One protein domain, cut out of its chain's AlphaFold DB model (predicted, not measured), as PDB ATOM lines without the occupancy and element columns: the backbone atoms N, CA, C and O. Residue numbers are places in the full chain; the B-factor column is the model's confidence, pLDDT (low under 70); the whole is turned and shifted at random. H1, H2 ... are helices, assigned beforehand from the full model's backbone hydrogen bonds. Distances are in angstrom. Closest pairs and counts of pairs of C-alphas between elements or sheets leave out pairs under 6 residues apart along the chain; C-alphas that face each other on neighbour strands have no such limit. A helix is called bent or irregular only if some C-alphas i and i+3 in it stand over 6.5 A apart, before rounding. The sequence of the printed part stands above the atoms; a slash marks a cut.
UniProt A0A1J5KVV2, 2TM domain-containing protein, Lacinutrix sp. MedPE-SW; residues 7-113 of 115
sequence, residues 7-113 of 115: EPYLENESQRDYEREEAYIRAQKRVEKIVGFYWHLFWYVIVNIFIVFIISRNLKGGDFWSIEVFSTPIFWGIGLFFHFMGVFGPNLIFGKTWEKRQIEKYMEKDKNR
ATOM      1  N   GLU A   7      -6.434  18.080 -17.475       72.75
ATOM      2  CA  GLU A   7      -5.190  18.746 -17.897       72.75
ATOM      3  C   GLU A   7      -3.923  18.227 -17.191       72.75
ATOM      4  O   GLU A   7      -2.993  17.845 -17.899       72.75
ATOM      5  N   PRO A   8      -3.873  18.079 -15.847       67.44
ATOM      6  CA  PRO A   8      -2.672  17.564 -15.182       67.44
ATOM      7  C   PRO A   8      -2.317  16.116 -15.564       67.44
ATOM      8  O   PRO A   8      -1.158  15.722 -15.440       67.44
ATOM      9  N   TYR A   9      -3.279  15.312 -16.033       70.06
ATOM     10  CA  TYR A   9      -3.013  13.952 -16.515       70.06
ATOM     11  C   TYR A   9      -2.460  13.958 -17.941       70.06
ATOM     12  O   TYR A   9      -1.517  13.219 -18.219       70.06
ATOM     13  N   LEU A  10      -3.003  14.816 -18.812       79.06
ATOM     14  CA  LEU A  10      -2.532  14.981 -20.190       79.06
ATOM     15  C   LEU A  10      -1.116  15.566 -20.231       79.06
ATOM     16  O   LEU A  10      -0.269  15.096 -20.987       79.06
ATOM     17  N   GLU A  11      -0.837  16.552 -19.378       76.19
ATOM     18  CA  GLU A  11       0.488  17.158 -19.279       76.19
ATOM     19  C   GLU A  11       1.515  16.131 -18.784       76.19
ATOM     20  O   GLU A  11       2.543  15.936 -19.425       76.19
ATOM     21  N   ASN A  12       1.202  15.370 -17.732       77.25
ATOM     22  CA  ASN A  12       2.084  14.319 -17.217       77.25
ATOM     23  C   ASN A  12       2.290  13.160 -18.215       77.25
ATOM     24  O   ASN A  12       3.399  12.646 -18.338       77.25
ATOM     25  N   GLU A  13       1.266  12.744 -18.968       77.94
ATOM     26  CA  GLU A  13       1.449  11.782 -20.067       77.94
ATOM     27  C   GLU A  13       2.381  12.313 -21.148       77.94
ATOM     28  O   GLU A  13       3.361  11.642 -21.460       77.94
ATOM     29  N   SER A  14       2.144  13.536 -21.631       79.25
ATOM     30  CA  SER A  14       2.998  14.136 -22.654       79.25
ATOM     31  C   SER A  14       4.454  14.229 -22.189       79.25
ATOM     32  O   SER A  14       5.353  13.794 -22.902       79.25
ATOM     33  N   GLN A  15       4.699  14.694 -20.957       76.31
ATOM     34  CA  GLN A  15       6.042  14.802 -20.383       76.31
ATOM     35  C   GLN A  15       6.723  13.432 -20.272       76.31
ATOM     36  O   GLN A  15       7.881  13.288 -20.658       76.31
ATOM     37  N   ARG A  16       6.001  12.399 -19.816       78.06
ATOM     38  CA  ARG A  16       6.538  11.029 -19.738       78.06
ATOM     39  C   ARG A  16       6.858  10.448 -21.113       78.06
ATOM     40  O   ARG A  16       7.833   9.707 -21.234       78.06
ATOM     41  N   ASP A  17       6.058  10.757 -22.126       80.75
ATOM     42  CA  ASP A  17       6.299  10.305 -23.495       80.75
ATOM     43  C   ASP A  17       7.517  11.009 -24.110       80.75
ATOM     44  O   ASP A  17       8.388  10.329 -24.659       80.75
ATOM     45  N   TYR A  18       7.669  12.322 -23.900       80.88
ATOM     46  CA  TYR A  18       8.874  13.065 -24.289       80.88
ATOM     47  C   TYR A  18      10.138  12.516 -23.610       80.88
ATOM     48  O   TYR A  18      11.128  12.225 -24.283       80.88
ATOM     49  N   GLU A  19      10.113  12.292 -22.291       79.69
ATOM     50  CA  GLU A  19      11.254  11.725 -21.557       79.69
ATOM     51  C   GLU A  19      11.655  10.333 -22.075       79.69
ATOM     52  O   GLU A  19      12.849  10.011 -22.176       79.69
ATOM     53  N   ARG A  20      10.665   9.494 -22.412       80.31
ATOM     54  CA  ARG A  20      10.881   8.154 -22.979       80.31
ATOM     55  C   ARG A  20      11.492   8.222 -24.369       80.31
ATOM     56  O   ARG A  20      12.440   7.482 -24.641       80.31
ATOM     57  N   GLU A  21      10.976   9.092 -25.226       83.25
ATOM     58  CA  GLU A  21      11.486   9.276 -26.582       83.25
ATOM     59  C   GLU A  21      12.925   9.798 -26.565       83.25
ATOM     60  O   GLU A  21      13.801   9.245 -27.235       83.25
ATOM     61  N   GLU A  22      13.234  10.772 -25.712       82.56
ATOM     62  CA  GLU A  22      14.608  11.236 -25.563       82.56
ATOM     63  C   GLU A  22      15.551  10.143 -25.044       82.56
ATOM     64  O   GLU A  22      16.684  10.006 -25.521       82.56
ATOM     65  N   ALA A  23      15.116   9.357 -24.054       79.31
ATOM     66  CA  ALA A  23      15.901   8.240 -23.537       79.31
ATOM     67  C   ALA A  23      16.178   7.201 -24.630       79.31
ATOM     68  O   ALA A  23      17.305   6.706 -24.737       79.31
ATOM     69  N   TYR A  24      15.181   6.930 -25.472       83.81
ATOM     70  CA  TYR A  24      15.306   6.052 -26.625       83.81
ATOM     71  C   TYR A  24      16.307   6.594 -27.655       83.81
ATOM     72  O   TYR A  24      17.241   5.883 -28.026       83.81
ATOM     73  N   ILE A  25      16.204   7.868 -28.046       87.56
ATOM     74  CA  ILE A  25      17.127   8.504 -29.003       87.56
ATOM     75  C   ILE A  25      18.568   8.493 -28.472       87.56
ATOM     76  O   ILE A  25      19.516   8.229 -29.217       87.56
ATOM     77  N   ARG A  26      18.767   8.752 -27.172       82.94
ATOM     78  CA  ARG A  26      20.094   8.671 -26.535       82.94
ATOM     79  C   ARG A  26      20.662   7.254 -26.602       82.94
ATOM     80  O   ARG A  26      21.835   7.086 -26.950       82.94
ATOM     81  N   ALA A  27      19.846   6.246 -26.297       83.00
ATOM     82  CA  ALA A  27      20.243   4.847 -26.391       83.00
ATOM     83  C   ALA A  27      20.583   4.454 -27.838       83.00
ATOM     84  O   ALA A  27      21.626   3.843 -28.074       83.00
ATOM     85  N   GLN A  28      19.776   4.879 -28.814       86.38
ATOM     86  CA  GLN A  28      19.999   4.623 -30.237       86.38
ATOM     87  C   GLN A  28      21.325   5.215 -30.726       86.38
ATOM     88  O   GLN A  28      22.174   4.479 -31.226       86.38
ATOM     89  N   LYS A  29      21.565   6.514 -30.493       86.56
ATOM     90  CA  LYS A  29      22.828   7.183 -30.867       86.56
ATOM     91  C   LYS A  29      24.049   6.499 -30.257       86.56
ATOM     92  O   LYS A  29      25.141   6.510 -30.824       86.56
ATOM     93  N   ARG A  30      23.893   5.925 -29.065       84.06
ATOM     94  CA  ARG A  30      24.957   5.188 -28.387       84.06
ATOM     95  C   ARG A  30      25.219   3.838 -29.046       84.06
ATOM     96  O   ARG A  30      26.382   3.512 -29.269       84.06
ATOM     97  N   VAL A  31      24.175   3.095 -29.404       88.44
ATOM     98  CA  VAL A  31      24.304   1.850 -30.177       88.44
ATOM     99  C   VAL A  31      24.965   2.122 -31.528       88.44
ATOM    100  O   VAL A  31      25.911   1.426 -31.877       88.44
ATOM    101  N   GLU A  32      24.562   3.174 -32.240       90.56
ATOM    102  CA  GLU A  32      25.167   3.562 -33.522       90.56
ATOM    103  C   GLU A  32      26.673   3.829 -33.403       90.56
ATOM    104  O   GLU A  32      27.455   3.330 -34.209       90.56
ATOM    105  N   LYS A  33      27.107   4.552 -32.360       90.38
ATOM    106  CA  LYS A  33      28.536   4.792 -32.093       90.38
ATOM    107  C   LYS A  33      29.304   3.500 -31.813       90.38
ATOM    108  O   LYS A  33      30.418   3.330 -32.302       90.38
ATOM    109  N   ILE A  34      28.712   2.592 -31.041       89.81
ATOM    110  CA  ILE A  34      29.305   1.289 -30.722       89.81
ATOM    111  C   ILE A  34      29.445   0.445 -31.994       89.81
ATOM    112  O   ILE A  34      30.527  -0.072 -32.272       89.81
ATOM    113  N   VAL A  35      28.384   0.348 -32.796       92.81
ATOM    114  CA  VAL A  35      28.389  -0.381 -34.072       92.81
ATOM    115  C   VAL A  35      29.403   0.228 -35.043       92.81
ATOM    116  O   VAL A  35      30.183  -0.505 -35.648       92.81
ATOM    117  N   GLY A  36      29.468   1.558 -35.140       93.38
ATOM    118  CA  GLY A  36      30.457   2.262 -35.959       93.38
ATOM    119  C   GLY A  36      31.899   1.966 -35.536       93.38
ATOM    120  O   GLY A  36      32.759   1.728 -36.386       93.38
ATOM    121  N   PHE A  37      32.170   1.901 -34.229       94.56
ATOM    122  CA  PHE A  37      33.471   1.464 -33.721       94.56
ATOM    123  C   PHE A  37      33.792   0.021 -34.115       94.56
ATOM    124  O   PHE A  37      34.894  -0.230 -34.599       94.56
ATOM    125  N   TYR A  38      32.847  -0.912 -33.963       92.81
ATOM    126  CA  TYR A  38      33.062  -2.304 -34.366       92.81
ATOM    127  C   TYR A  38      33.329  -2.438 -35.860       92.81
ATOM    128  O   TYR A  38      34.188  -3.225 -36.246       92.81
ATOM    129  N   TRP A  39      32.656  -1.648 -36.694       95.25
ATOM    130  CA  TRP A  39      32.910  -1.650 -38.129       95.25
ATOM    131  C   TRP A  39      34.315  -1.146 -38.459       95.25
ATOM    132  O   TRP A  39      35.026  -1.755 -39.256       95.25
ATOM    133  N   HIS A  40      34.761  -0.081 -37.791       92.88
ATOM    134  CA  HIS A  40      36.118   0.431 -37.958       92.88
ATOM    135  C   HIS A  40      37.175  -0.577 -37.469       92.88
ATOM    136  O   HIS A  40      38.146  -0.839 -38.179       92.88
ATOM    137  N   LEU A  41      36.963  -1.200 -36.304       94.81
ATOM    138  CA  LEU A  41      37.828  -2.253 -35.763       94.81
ATOM    139  C   LEU A  41      37.890  -3.471 -36.697       94.81
ATOM    140  O   LEU A  41      38.968  -4.008 -36.936       94.81
ATOM    141  N   PHE A  42      36.751  -3.894 -37.242       95.50
ATOM    142  CA  PHE A  42      36.659  -5.015 -38.173       95.50
ATOM    143  C   PHE A  42      37.522  -4.782 -39.416       95.50
ATOM    144  O   PHE A  42      38.374  -5.611 -39.741       95.50
ATOM    145  N   TRP A  43      37.367  -3.624 -40.066       94.38
ATOM    146  CA  TRP A  43      38.186  -3.270 -41.224       94.38
ATOM    147  C   TRP A  43      39.660  -3.113 -40.873       94.38
ATOM    148  O   TRP A  43      40.508  -3.594 -41.622       94.38
ATOM    149  N   TYR A  44      39.976  -2.517 -39.721       93.00
ATOM    150  CA  TYR A  44      41.348  -2.437 -39.226       93.00
ATOM    151  C   TYR A  44      41.982  -3.832 -39.118       93.00
ATOM    152  O   TYR A  44      43.076  -4.043 -39.638       93.00
ATOM    153  N   VAL A  45      41.299  -4.805 -38.511       93.75
ATOM    154  CA  VAL A  45      41.827  -6.170 -38.362       93.75
ATOM    155  C   VAL A  45      41.980  -6.858 -39.721       93.75
ATOM    156  O   VAL A  45      43.047  -7.399 -40.003       93.75
ATOM    157  N   ILE A  46      40.962  -6.805 -40.586       95.19
ATOM    158  CA  ILE A  46      41.005  -7.463 -41.902       95.19
ATOM    159  C   ILE A  46      42.132  -6.913 -42.771       95.19
ATOM    160  O   ILE A  46      42.905  -7.688 -43.336       95.19
ATOM    161  N   VAL A  47      42.247  -5.588 -42.871       91.56
ATOM    162  CA  VAL A  47      43.269  -4.947 -43.706       91.56
ATOM    163  C   VAL A  47      44.663  -5.263 -43.176       91.56
ATOM    164  O   VAL A  47      45.537  -5.622 -43.962       91.56
ATOM    165  N   ASN A  48      44.877  -5.213 -41.859       89.62
ATOM    166  CA  ASN A  48      46.179  -5.551 -41.284       89.62
ATOM    167  C   ASN A  48      46.543  -7.029 -41.486       89.62
ATOM    168  O   ASN A  48      47.678  -7.317 -41.856       89.62
ATOM    169  N   ILE A  49      45.595  -7.963 -41.330       89.88
ATOM    170  CA  ILE A  49      45.829  -9.383 -41.648       89.88
ATOM    171  C   ILE A  49      46.204  -9.545 -43.124       89.88
ATOM    172  O   ILE A  49      47.156 -10.258 -43.437       89.88
ATOM    173  N   PHE A  50      45.494  -8.868 -44.030       89.81
ATOM    174  CA  PHE A  50      45.782  -8.922 -45.460       89.81
ATOM    175  C   PHE A  50      47.185  -8.388 -45.786       89.81
ATOM    176  O   PHE A  50      47.934  -9.040 -46.510       89.81
ATOM    177  N   ILE A  51      47.577  -7.251 -45.203       86.38
ATOM    178  CA  ILE A  51      48.915  -6.664 -45.365       86.38
ATOM    179  C   ILE A  51      49.995  -7.634 -44.871       86.38
ATOM    180  O   ILE A  51      50.922  -7.952 -45.616       86.38
ATOM    181  N   VAL A  52      49.854  -8.158 -43.649       83.56
ATOM    182  CA  VAL A  52      50.805  -9.117 -43.063       83.56
ATOM    183  C   VAL A  52      50.899 -10.386 -43.915       83.56
ATOM    184  O   VAL A  52      51.997 -10.891 -44.155       83.56
ATOM    185  N   PHE A  53      49.771 -10.879 -44.431       85.38
ATOM    186  CA  PHE A  53      49.732 -12.045 -45.311       85.38
ATOM    187  C   PHE A  53      50.485 -11.803 -46.627       85.38
ATOM    188  O   PHE A  53      51.333 -12.613 -47.004       85.38
ATOM    189  N   ILE A  54      50.236 -10.679 -47.309       84.56
ATOM    190  CA  ILE A  54      50.942 -10.318 -48.547       84.56
ATOM    191  C   ILE A  54      52.449 -10.188 -48.304       84.56
ATOM    192  O   ILE A  54      53.245 -10.715 -49.083       84.56
ATOM    193  N   ILE A  55      52.848  -9.530 -47.216       79.56
ATOM    194  CA  ILE A  55      54.257  -9.350 -46.853       79.56
ATOM    195  C   ILE A  55      54.919 -10.711 -46.574       79.56
ATOM    196  O   ILE A  55      55.992 -10.991 -47.105       79.56
ATOM    197  N   SER A  56      54.241 -11.610 -45.854       77.06
ATOM    198  CA  SER A  56      54.715 -12.980 -45.580       77.06
ATOM    199  C   SER A  56      54.957 -13.805 -46.828       77.06
ATOM    200  O   SER A  56      55.932 -14.548 -46.902       77.06
ATOM    201  N   ARG A  57      54.117 -13.639 -47.849       77.38
ATOM    202  CA  ARG A  57      54.287 -14.344 -49.123       77.38
ATOM    203  C   ARG A  57      55.410 -13.766 -49.986       77.38
ATOM    204  O   ARG A  57      55.967 -14.503 -50.796       77.38
ATOM    205  N   ASN A  58      55.737 -12.484 -49.830       74.06
ATOM    206  CA  ASN A  58      56.763 -11.801 -50.625       74.06
ATOM    207  C   ASN A  58      58.159 -11.821 -49.983       74.06
ATOM    208  O   ASN A  58      59.156 -11.675 -50.693       74.06
ATOM    209  N   LEU A  59      58.263 -12.053 -48.673       68.31
ATOM    210  CA  LEU A  59      59.543 -12.184 -47.979       68.31
ATOM    211  C   LEU A  59      60.191 -13.544 -48.284       68.31
ATOM    212  O   LEU A  59      60.019 -14.527 -47.570       68.31
ATOM    213  N   LYS A  60      61.002 -13.591 -49.346       58.22
ATOM    214  CA  LYS A  60      61.920 -14.704 -49.650       58.22
ATOM    215  C   LYS A  60      63.142 -14.696 -48.710       58.22
ATOM    216  O   LYS A  60      64.273 -14.603 -49.175       58.22
ATOM    217  N   GLY A  61      62.915 -14.752 -47.395       58.78
ATOM    218  CA  GLY A  61      63.978 -14.820 -46.377       58.78
ATOM    219  C   GLY A  61      64.454 -13.482 -45.793       58.78
ATOM    220  O   GLY A  61      65.497 -13.454 -45.149       58.78
ATOM    221  N   GLY A  62      63.717 -12.385 -46.007       64.06
ATOM    222  CA  GLY A  62      63.948 -11.107 -45.317       64.06
ATOM    223  C   GLY A  62      63.266 -11.051 -43.944       64.06
ATOM    224  O   GLY A  62      62.307 -11.783 -43.694       64.06
ATOM    225  N   ASP A  63      63.762 -10.174 -43.070       66.31
ATOM    226  CA  ASP A  63      63.370 -10.093 -41.661       66.31
ATOM    227  C   ASP A  63      61.889  -9.695 -41.499       66.31
ATOM    228  O   ASP A  63      61.489  -8.561 -41.760       66.31
ATOM    229  N   PHE A  64      61.054 -10.654 -41.084       65.44
ATOM    230  CA  PHE A  64      59.599 -10.490 -40.925       65.44
ATOM    231  C   PHE A  64      59.227  -9.454 -39.850       65.44
ATOM    232  O   PHE A  64      58.110  -8.943 -39.816       65.44
ATOM    233  N   TRP A  65      60.185  -9.145 -38.977       66.19
ATOM    234  CA  TRP A  65      60.057  -8.233 -37.848       66.19
ATOM    235  C   TRP A  65      60.463  -6.791 -38.162       66.19
ATOM    236  O   TRP A  65      60.685  -6.003 -37.241       66.19
ATOM    237  N   SER A  66      60.561  -6.413 -39.439       68.25
ATOM    238  CA  SER A  66      60.902  -5.037 -39.780       68.25
ATOM    239  C   SER A  66      59.840  -4.065 -39.249       68.25
ATOM    240  O   SER A  66      58.627  -4.282 -39.340       68.25
ATOM    241  N   ILE A  67      60.318  -2.960 -38.671       70.75
ATOM    242  CA  ILE A  67      59.489  -1.880 -38.115       70.75
ATOM    243  C   ILE A  67      58.477  -1.367 -39.148       70.75
ATOM    244  O   ILE A  67      57.389  -0.936 -38.782       70.75
ATOM    245  N   GLU A  68      58.787  -1.475 -40.437       70.56
ATOM    246  CA  GLU A  68      57.906  -1.101 -41.542       70.56
ATOM    247  C   GLU A  68      56.572  -1.864 -41.519       70.56
ATOM    248  O   GLU A  68      55.521  -1.234 -41.645       70.56
ATOM    249  N   VAL A  69      56.587  -3.179 -41.252       73.56
ATOM    250  CA  VAL A  69      55.374  -4.023 -41.203       73.56
ATOM    251  C   VAL A  69      54.458  -3.612 -40.052       73.56
ATOM    252  O   VAL A  69      53.235  -3.605 -40.197       73.56
ATOM    253  N   PHE A  70      55.041  -3.226 -38.916       78.56
ATOM    254  CA  PHE A  70      54.290  -2.886 -37.709       78.56
ATOM    255  C   PHE A  70      53.969  -1.391 -37.581       78.56
ATOM    256  O   PHE A  70      53.031  -1.027 -36.875       78.56
ATOM    257  N   SER A  71      54.681  -0.517 -38.292       83.12
ATOM    258  CA  SER A  71      54.477   0.936 -38.231       83.12
ATOM    259  C   SER A  71      53.053   1.343 -38.624       83.12
ATOM    260  O   SER A  71      52.429   2.156 -37.940       83.12
ATOM    261  N   THR A  72      52.507   0.718 -39.670       83.19
ATOM    262  CA  THR A  72      51.158   0.986 -40.182       83.19
ATOM    263  C   THR A  72      50.069   0.604 -39.168       83.19
ATOM    264  O   THR A  72      49.298   1.492 -38.785       83.19
ATOM    265  N   PRO A  73      50.007  -0.647 -38.652       86.44
ATOM    266  CA  PRO A  73      49.049  -1.005 -37.609       86.44
ATOM    267  C   PRO A  73      49.227  -0.185 -36.337       86.44
ATOM    268  O   PRO A  73      48.221   0.154 -35.720       86.44
ATOM    269  N   ILE A  74      50.457   0.156 -35.938       87.75
ATOM    270  CA  ILE A  74      50.703   0.951 -34.729       87.75
ATOM    271  C   ILE A  74      50.134   2.364 -34.888       87.75
ATOM    272  O   ILE A  74      49.366   2.809 -34.036       87.75
ATOM    273  N   PHE A  75      50.440   3.055 -35.989       90.31
ATOM    274  CA  PHE A  75      49.954   4.417 -36.214       90.31
ATOM    275  C   PHE A  75      48.423   4.468 -36.328       90.31
ATOM    276  O   PHE A  75      47.770   5.286 -35.680       90.31
ATOM    277  N   TRP A  76      47.828   3.539 -37.082       89.75
ATOM    278  CA  TRP A  76      46.368   3.424 -37.184       89.75
ATOM    279  C   TRP A  76      45.728   2.977 -35.863       89.75
ATOM    280  O   TRP A  76      44.626   3.410 -35.523       89.75
ATOM    281  N   GLY A  77      46.438   2.161 -35.085       92.12
ATOM    282  CA  GLY A  77      46.024   1.692 -33.768       92.12
ATOM    283  C   GLY A  77      45.869   2.828 -32.759       92.12
ATOM    284  O   GLY A  77      44.952   2.788 -31.942       92.12
ATOM    285  N   ILE A  78      46.681   3.886 -32.856       93.38
ATOM    286  CA  ILE A  78      46.519   5.096 -32.032       93.38
ATOM    287  C   ILE A  78      45.178   5.779 -32.341       93.38
ATOM    288  O   ILE A  78      44.426   6.113 -31.425       93.38
ATOM    289  N   GLY A  79      44.834   5.943 -33.622       92.19
ATOM    290  CA  GLY A  79      43.538   6.502 -34.026       92.19
ATOM    291  C   GLY A  79      42.360   5.646 -33.552       92.19
ATOM    292  O   GLY A  79      41.375   6.165 -33.019       92.19
ATOM    293  N   LEU A  80      42.488   4.323 -33.668       93.75
ATOM    294  CA  LEU A  80      41.503   3.365 -33.172       93.75
ATOM    295  C   LEU A  80      41.338   3.442 -31.646       93.75
ATOM    296  O   LEU A  80      40.212   3.398 -31.151       93.75
ATOM    297  N   PHE A  81      42.432   3.621 -30.902       93.50
ATOM    298  CA  PHE A  81      42.412   3.805 -29.452       93.50
ATOM    299  C   PHE A  81      41.662   5.080 -29.048       93.50
ATOM    300  O   PHE A  81      40.804   5.038 -28.166       93.50
ATOM    301  N   PHE A  82      41.903   6.210 -29.718       92.56
ATOM    302  CA  PHE A  82      41.144   7.433 -29.440       92.56
ATOM    303  C   PHE A  82      39.661   7.300 -29.808       92.56
ATOM    304  O   PHE A  82      38.806   7.798 -29.074       92.56
ATOM    305  N   HIS A  83      39.331   6.578 -30.882       91.56
ATOM    306  CA  HIS A  83      37.938   6.274 -31.214       91.56
ATOM    307  C   HIS A  83      37.277   5.405 -30.133       91.56
ATOM    308  O   HIS A  83      36.176   5.720 -29.680       91.56
ATOM    309  N   PHE A  84      37.976   4.374 -29.647       91.88
ATOM    310  CA  PHE A  84      37.533   3.550 -28.520       91.88
ATOM    311  C   PHE A  84      37.270   4.405 -27.275       91.88
ATOM    312  O   PHE A  84      36.202   4.314 -26.671       91.88
ATOM    313  N   MET A  85      38.203   5.288 -26.919       89.62
ATOM    314  CA  MET A  85      38.055   6.203 -25.785       89.62
ATOM    315  C   MET A  85      36.870   7.161 -25.962       89.62
ATOM    316  O   MET A  85      36.158   7.429 -24.999       89.62
ATOM    317  N   GLY A  86      36.595   7.639 -27.176       86.75
ATOM    318  CA  GLY A  86      35.421   8.473 -27.452       86.75
ATOM    319  C   GLY A  86      34.087   7.726 -27.320       86.75
ATOM    320  O   GLY A  86      33.103   8.299 -26.854       86.75
ATOM    321  N   VAL A  87      34.048   6.446 -27.704       88.25
ATOM    322  CA  VAL A  87      32.826   5.623 -27.678       88.25
ATOM    323  C   VAL A  87      32.567   5.015 -26.296       88.25
ATOM    324  O   VAL A  87      31.434   5.042 -25.811       88.25
ATOM    325  N   PHE A  88      33.602   4.505 -25.628       85.81
ATOM    326  CA  PHE A  88      33.485   3.765 -24.366       85.81
ATOM    327  C   PHE A  88      34.001   4.528 -23.142       85.81
ATOM    328  O   PHE A  88      33.552   4.254 -22.027       85.81
ATOM    329  N   GLY A  89      34.891   5.507 -23.315       82.69
ATOM    330  CA  GLY A  89      35.514   6.260 -22.220       82.69
ATOM    331  C   GLY A  89      34.528   6.923 -21.254       82.69
ATOM    332  O   GLY A  89      34.715   6.773 -20.046       82.69
ATOM    333  N   PRO A  90      33.435   7.566 -21.715       76.75
ATOM    334  CA  PRO A  90      32.397   8.084 -20.824       76.75
ATOM    335  C   PRO A  90      31.867   7.063 -19.807       76.75
ATOM    336  O   PRO A  90      31.661   7.395 -18.643       76.75
ATOM    337  N   ASN A  91      31.703   5.803 -20.219       69.75
ATOM    338  CA  ASN A  91      31.182   4.744 -19.352       69.75
ATOM    339  C   ASN A  91      32.252   4.080 -18.499       69.75
ATOM    340  O   ASN A  91      31.971   3.736 -17.357       69.75
ATOM    341  N   LEU A  92      33.447   3.881 -19.058       72.25
ATOM    342  CA  LEU A  92      34.540   3.194 -18.372       72.25
ATOM    343  C   LEU A  92      35.199   4.075 -17.306       72.25
ATOM    344  O   LEU A  92      35.612   3.565 -16.271       72.25
ATOM    345  N   ILE A  93      35.296   5.384 -17.551       70.06
ATOM    346  CA  ILE A  93      36.089   6.303 -16.721       70.06
ATOM    347  C   ILE A  93      35.199   7.158 -15.820       70.06
ATOM    348  O   ILE A  93      35.539   7.396 -14.664       70.06
ATOM    349  N   PHE A  94      34.059   7.630 -16.331       70.62
ATOM    350  CA  PHE A  94      33.285   8.672 -15.653       70.62
ATOM    351  C   PHE A  94      31.919   8.210 -15.107       70.62
ATOM    352  O   PHE A  94      31.323   8.903 -14.277       70.62
ATOM    353  N   GLY A  95      31.442   7.027 -15.512       70.62
ATOM    354  CA  GLY A  95      30.230   6.387 -14.991       70.62
ATOM    355  C   GLY A  95      28.928   7.176 -15.213       70.62
ATOM    356  O   GLY A  95      28.893   8.230 -15.854       70.62
ATOM    357  N   LYS A  96      27.822   6.677 -14.641       67.88
ATOM    358  CA  LYS A  96      26.474   7.273 -14.789       67.88
ATOM    359  C   LYS A  96      26.385   8.725 -14.292       67.88
ATOM    360  O   LYS A  96      25.567   9.497 -14.784       67.88
ATOM    361  N   THR A  97      27.226   9.110 -13.333       74.50
ATOM    362  CA  THR A  97      27.243  10.461 -12.750       74.50
ATOM    363  C   THR A  97      27.687  11.521 -13.757       74.50
ATOM    364  O   THR A  97      27.129  12.617 -13.789       74.50
ATOM    365  N   TRP A  98      28.663  11.208 -14.611       78.12
ATOM    366  CA  TRP A  98      29.080  12.116 -15.678       78.12
ATOM    367  C   TRP A  98      28.048  12.207 -16.792       78.12
ATOM    368  O   TRP A  98      27.794  13.302 -17.287       78.12
ATOM    369  N   GLU A  99      27.413  11.085 -17.137       75.31
ATOM    370  CA  GLU A  99      26.339  11.057 -18.134       75.31
ATOM    371  C   GLU A  99      25.178  11.961 -17.690       75.31
ATOM    372  O   GLU A  99      24.738  12.816 -18.457       75.31
ATOM    373  N   LYS A 100      24.789  11.886 -16.408       76.31
ATOM    374  CA  LYS A 100      23.792  12.785 -15.807       76.31
ATOM    375  C   LYS A 100      24.207  14.261 -15.873       76.31
ATOM    376  O   LYS A 100      23.422  15.087 -16.325       76.31
ATOM    377  N   ARG A 101      25.454  14.593 -15.507       79.69
ATOM    378  CA  ARG A 101      25.978  15.974 -15.584       79.69
ATOM    379  C   ARG A 101      25.996  16.540 -17.001       79.69
ATOM    380  O   ARG A 101      25.811  17.739 -17.173       79.69
ATOM    381  N   GLN A 102      26.280  15.719 -18.011       79.81
ATOM    382  CA  GLN A 102      26.249  16.185 -19.396       79.81
ATOM    383  C   GLN A 102      24.822  16.457 -19.855       79.81
ATOM    384  O   GLN A 102      24.593  17.485 -20.481       79.81
ATOM    385  N   ILE A 103      23.870  15.588 -19.506       79.19
ATOM    386  CA  ILE A 103      22.451  15.805 -19.811       79.19
ATOM    387  C   ILE A 103      21.962  17.110 -19.170       79.19
ATOM    388  O   ILE A 103      21.406  17.945 -19.877       79.19
ATOM    389  N   GLU A 104      22.261  17.340 -17.886       81.06
ATOM    390  CA  GLU A 104      21.938  18.600 -17.196       81.06
ATOM    391  C   GLU A 104      22.547  19.816 -17.918       81.06
ATOM    392  O   GLU A 104      21.847  20.788 -18.189       81.06
ATOM    393  N   LYS A 105      23.817  19.731 -18.340       79.44
ATOM    394  CA  LYS A 105      24.477  20.792 -19.123       79.44
ATOM    395  C   LYS A 105      23.828  21.056 -20.481       79.44
ATOM    396  O   LYS A 105      23.824  22.197 -20.938       79.44
ATOM    397  N   TYR A 106      23.377  20.011 -21.172       75.94
ATOM    398  CA  TYR A 106      22.706  20.153 -22.463       75.94
ATOM    399  C   TYR A 106      21.330  20.792 -22.294       75.94
ATOM    400  O   TYR A 106      21.024  21.721 -23.034       75.94
ATOM    401  N   MET A 107      20.560  20.371 -21.289       76.94
ATOM    402  CA  MET A 107      19.269  20.979 -20.965       76.94
ATOM    403  C   MET A 107      19.398  22.457 -20.590       76.94
ATOM    404  O   MET A 107      18.624  23.286 -21.057       76.94
ATOM    405  N   GLU A 108      20.399  22.807 -19.781       77.44
ATOM    406  CA  GLU A 108      20.657  24.195 -19.384       77.44
ATOM    407  C   GLU A 108      21.088  25.066 -20.578       77.44
ATOM    408  O   GLU A 108      20.655  26.211 -20.710       77.44
ATOM    409  N   LYS A 109      21.888  24.515 -21.501       70.94
ATOM    410  CA  LYS A 109      22.246  25.196 -22.755       70.94
ATOM    411  C   LYS A 109      21.063  25.409 -23.688       70.94
ATOM    412  O   LYS A 109      21.034  26.437 -24.359       70.94
ATOM    413  N   ASP A 110      20.153  24.443 -23.772       70.69
ATOM    414  CA  ASP A 110      18.952  24.585 -24.589       70.69
ATOM    415  C   ASP A 110      18.042  25.651 -23.989       70.69
ATOM    416  O   ASP A 110      17.645  26.565 -24.698       70.69
ATOM    417  N   LYS A 111      17.830  25.640 -22.669       67.62
ATOM    418  CA  LYS A 111      17.042  26.665 -21.976       67.62
ATOM    419  C   LYS A 111      17.559  28.089 -22.237       67.62
ATOM    420  O   LYS A 111      16.775  28.957 -22.592       67.62
ATOM    421  N   ASN A 112      18.877  28.294 -22.183       68.44
ATOM    422  CA  ASN A 112      19.511  29.589 -22.469       68.44
ATOM    423  C   ASN A 112      19.522  29.984 -23.960       68.44
ATOM    424  O   ASN A 112      19.938  31.088 -24.289       68.44
ATOM    425  N   ARG A 113      19.155  29.085 -24.886       58.66
ATOM    426  CA  ARG A 113      19.038  29.394 -26.325       58.66
ATOM    427  C   ARG A 113      17.675  29.968 -26.706       58.66
ATOM    428  O   ARG A 113      17.551  30.495 -27.810       58.66
TER     429      ARG A 113
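AT A GLANCE: This is residues 7 to 113 of the 115 residues of the protein "2TM domain-containing protein" of Lacinutrix sp. MedPE-SW (UniProt A0A1J5KVV2). A long helical hairpin: H1 runs the length of a rod, and the first arm of the bent helix H2, H2a, folds back beside its later part, residues 30 to 55. The second arm, H2b, turns off across the end of H2a, and residues 7 to 29 of H1 stick out as a bare single helix. The printed part has 107 residues with two named helices, H1 then H2, and no named strand; the class is all helix. It is extended, with a radius of gyration of the C-alphas of 22.7 A and spans of 82 by 24 by 21 A.

HOW THE PARTS SIT: H1, residues 7 to 58, touches H2a, residues 67 to 93, with its residues 30 to 55 alone; the closest C-alphas, of Lys 33 and Val 87, are 6.2 A apart. The two form a helical hairpin, at a shallow tilt of 14 degrees, opposite ways. H2a is close but not clearly touching to H2b, residues 96 to 111; their closest C-alphas, of Pro 90 and Glu 99, are 7.3 A apart. Their lines are about perpendicular, at 75 degrees. H1 and H2b are apart. In H1 and H2b every O i to N i+4 pair is within hydrogen-bond range; in H2a 18 of 23 are.

IN THESE COORDINATES: H1 begins at C-alpha 7, (-5.190, 18.746, -17.897), and is 76.4 A long. H2, residues 67 to 111, was assigned as one helix by its hydrogen bonds but is bent: C-alphas 93 and 96 are 9.9 A apart. H2a, 32.7 A long, is irregular, with C-alphas 87 and 90 at 7.3 A and a kink of 56 degrees near residue 87. H2b, 22.7 A, ends at C-alpha 111, (17.042, 26.665, -21.976).

THE WHOLE: The two C-alphas farthest apart, of Glu 7 and Gly 61, are 82.0 A apart. The printed part has no cut, and the link from H1 to H2 is short, 8 residues. Residues 57 to 63 and 100 to 113 also stand free. Mean pLDDT of the printed part is 81.2; it is under 70 at residues 8, 59 to 66, 91, 96 and 111 to 113.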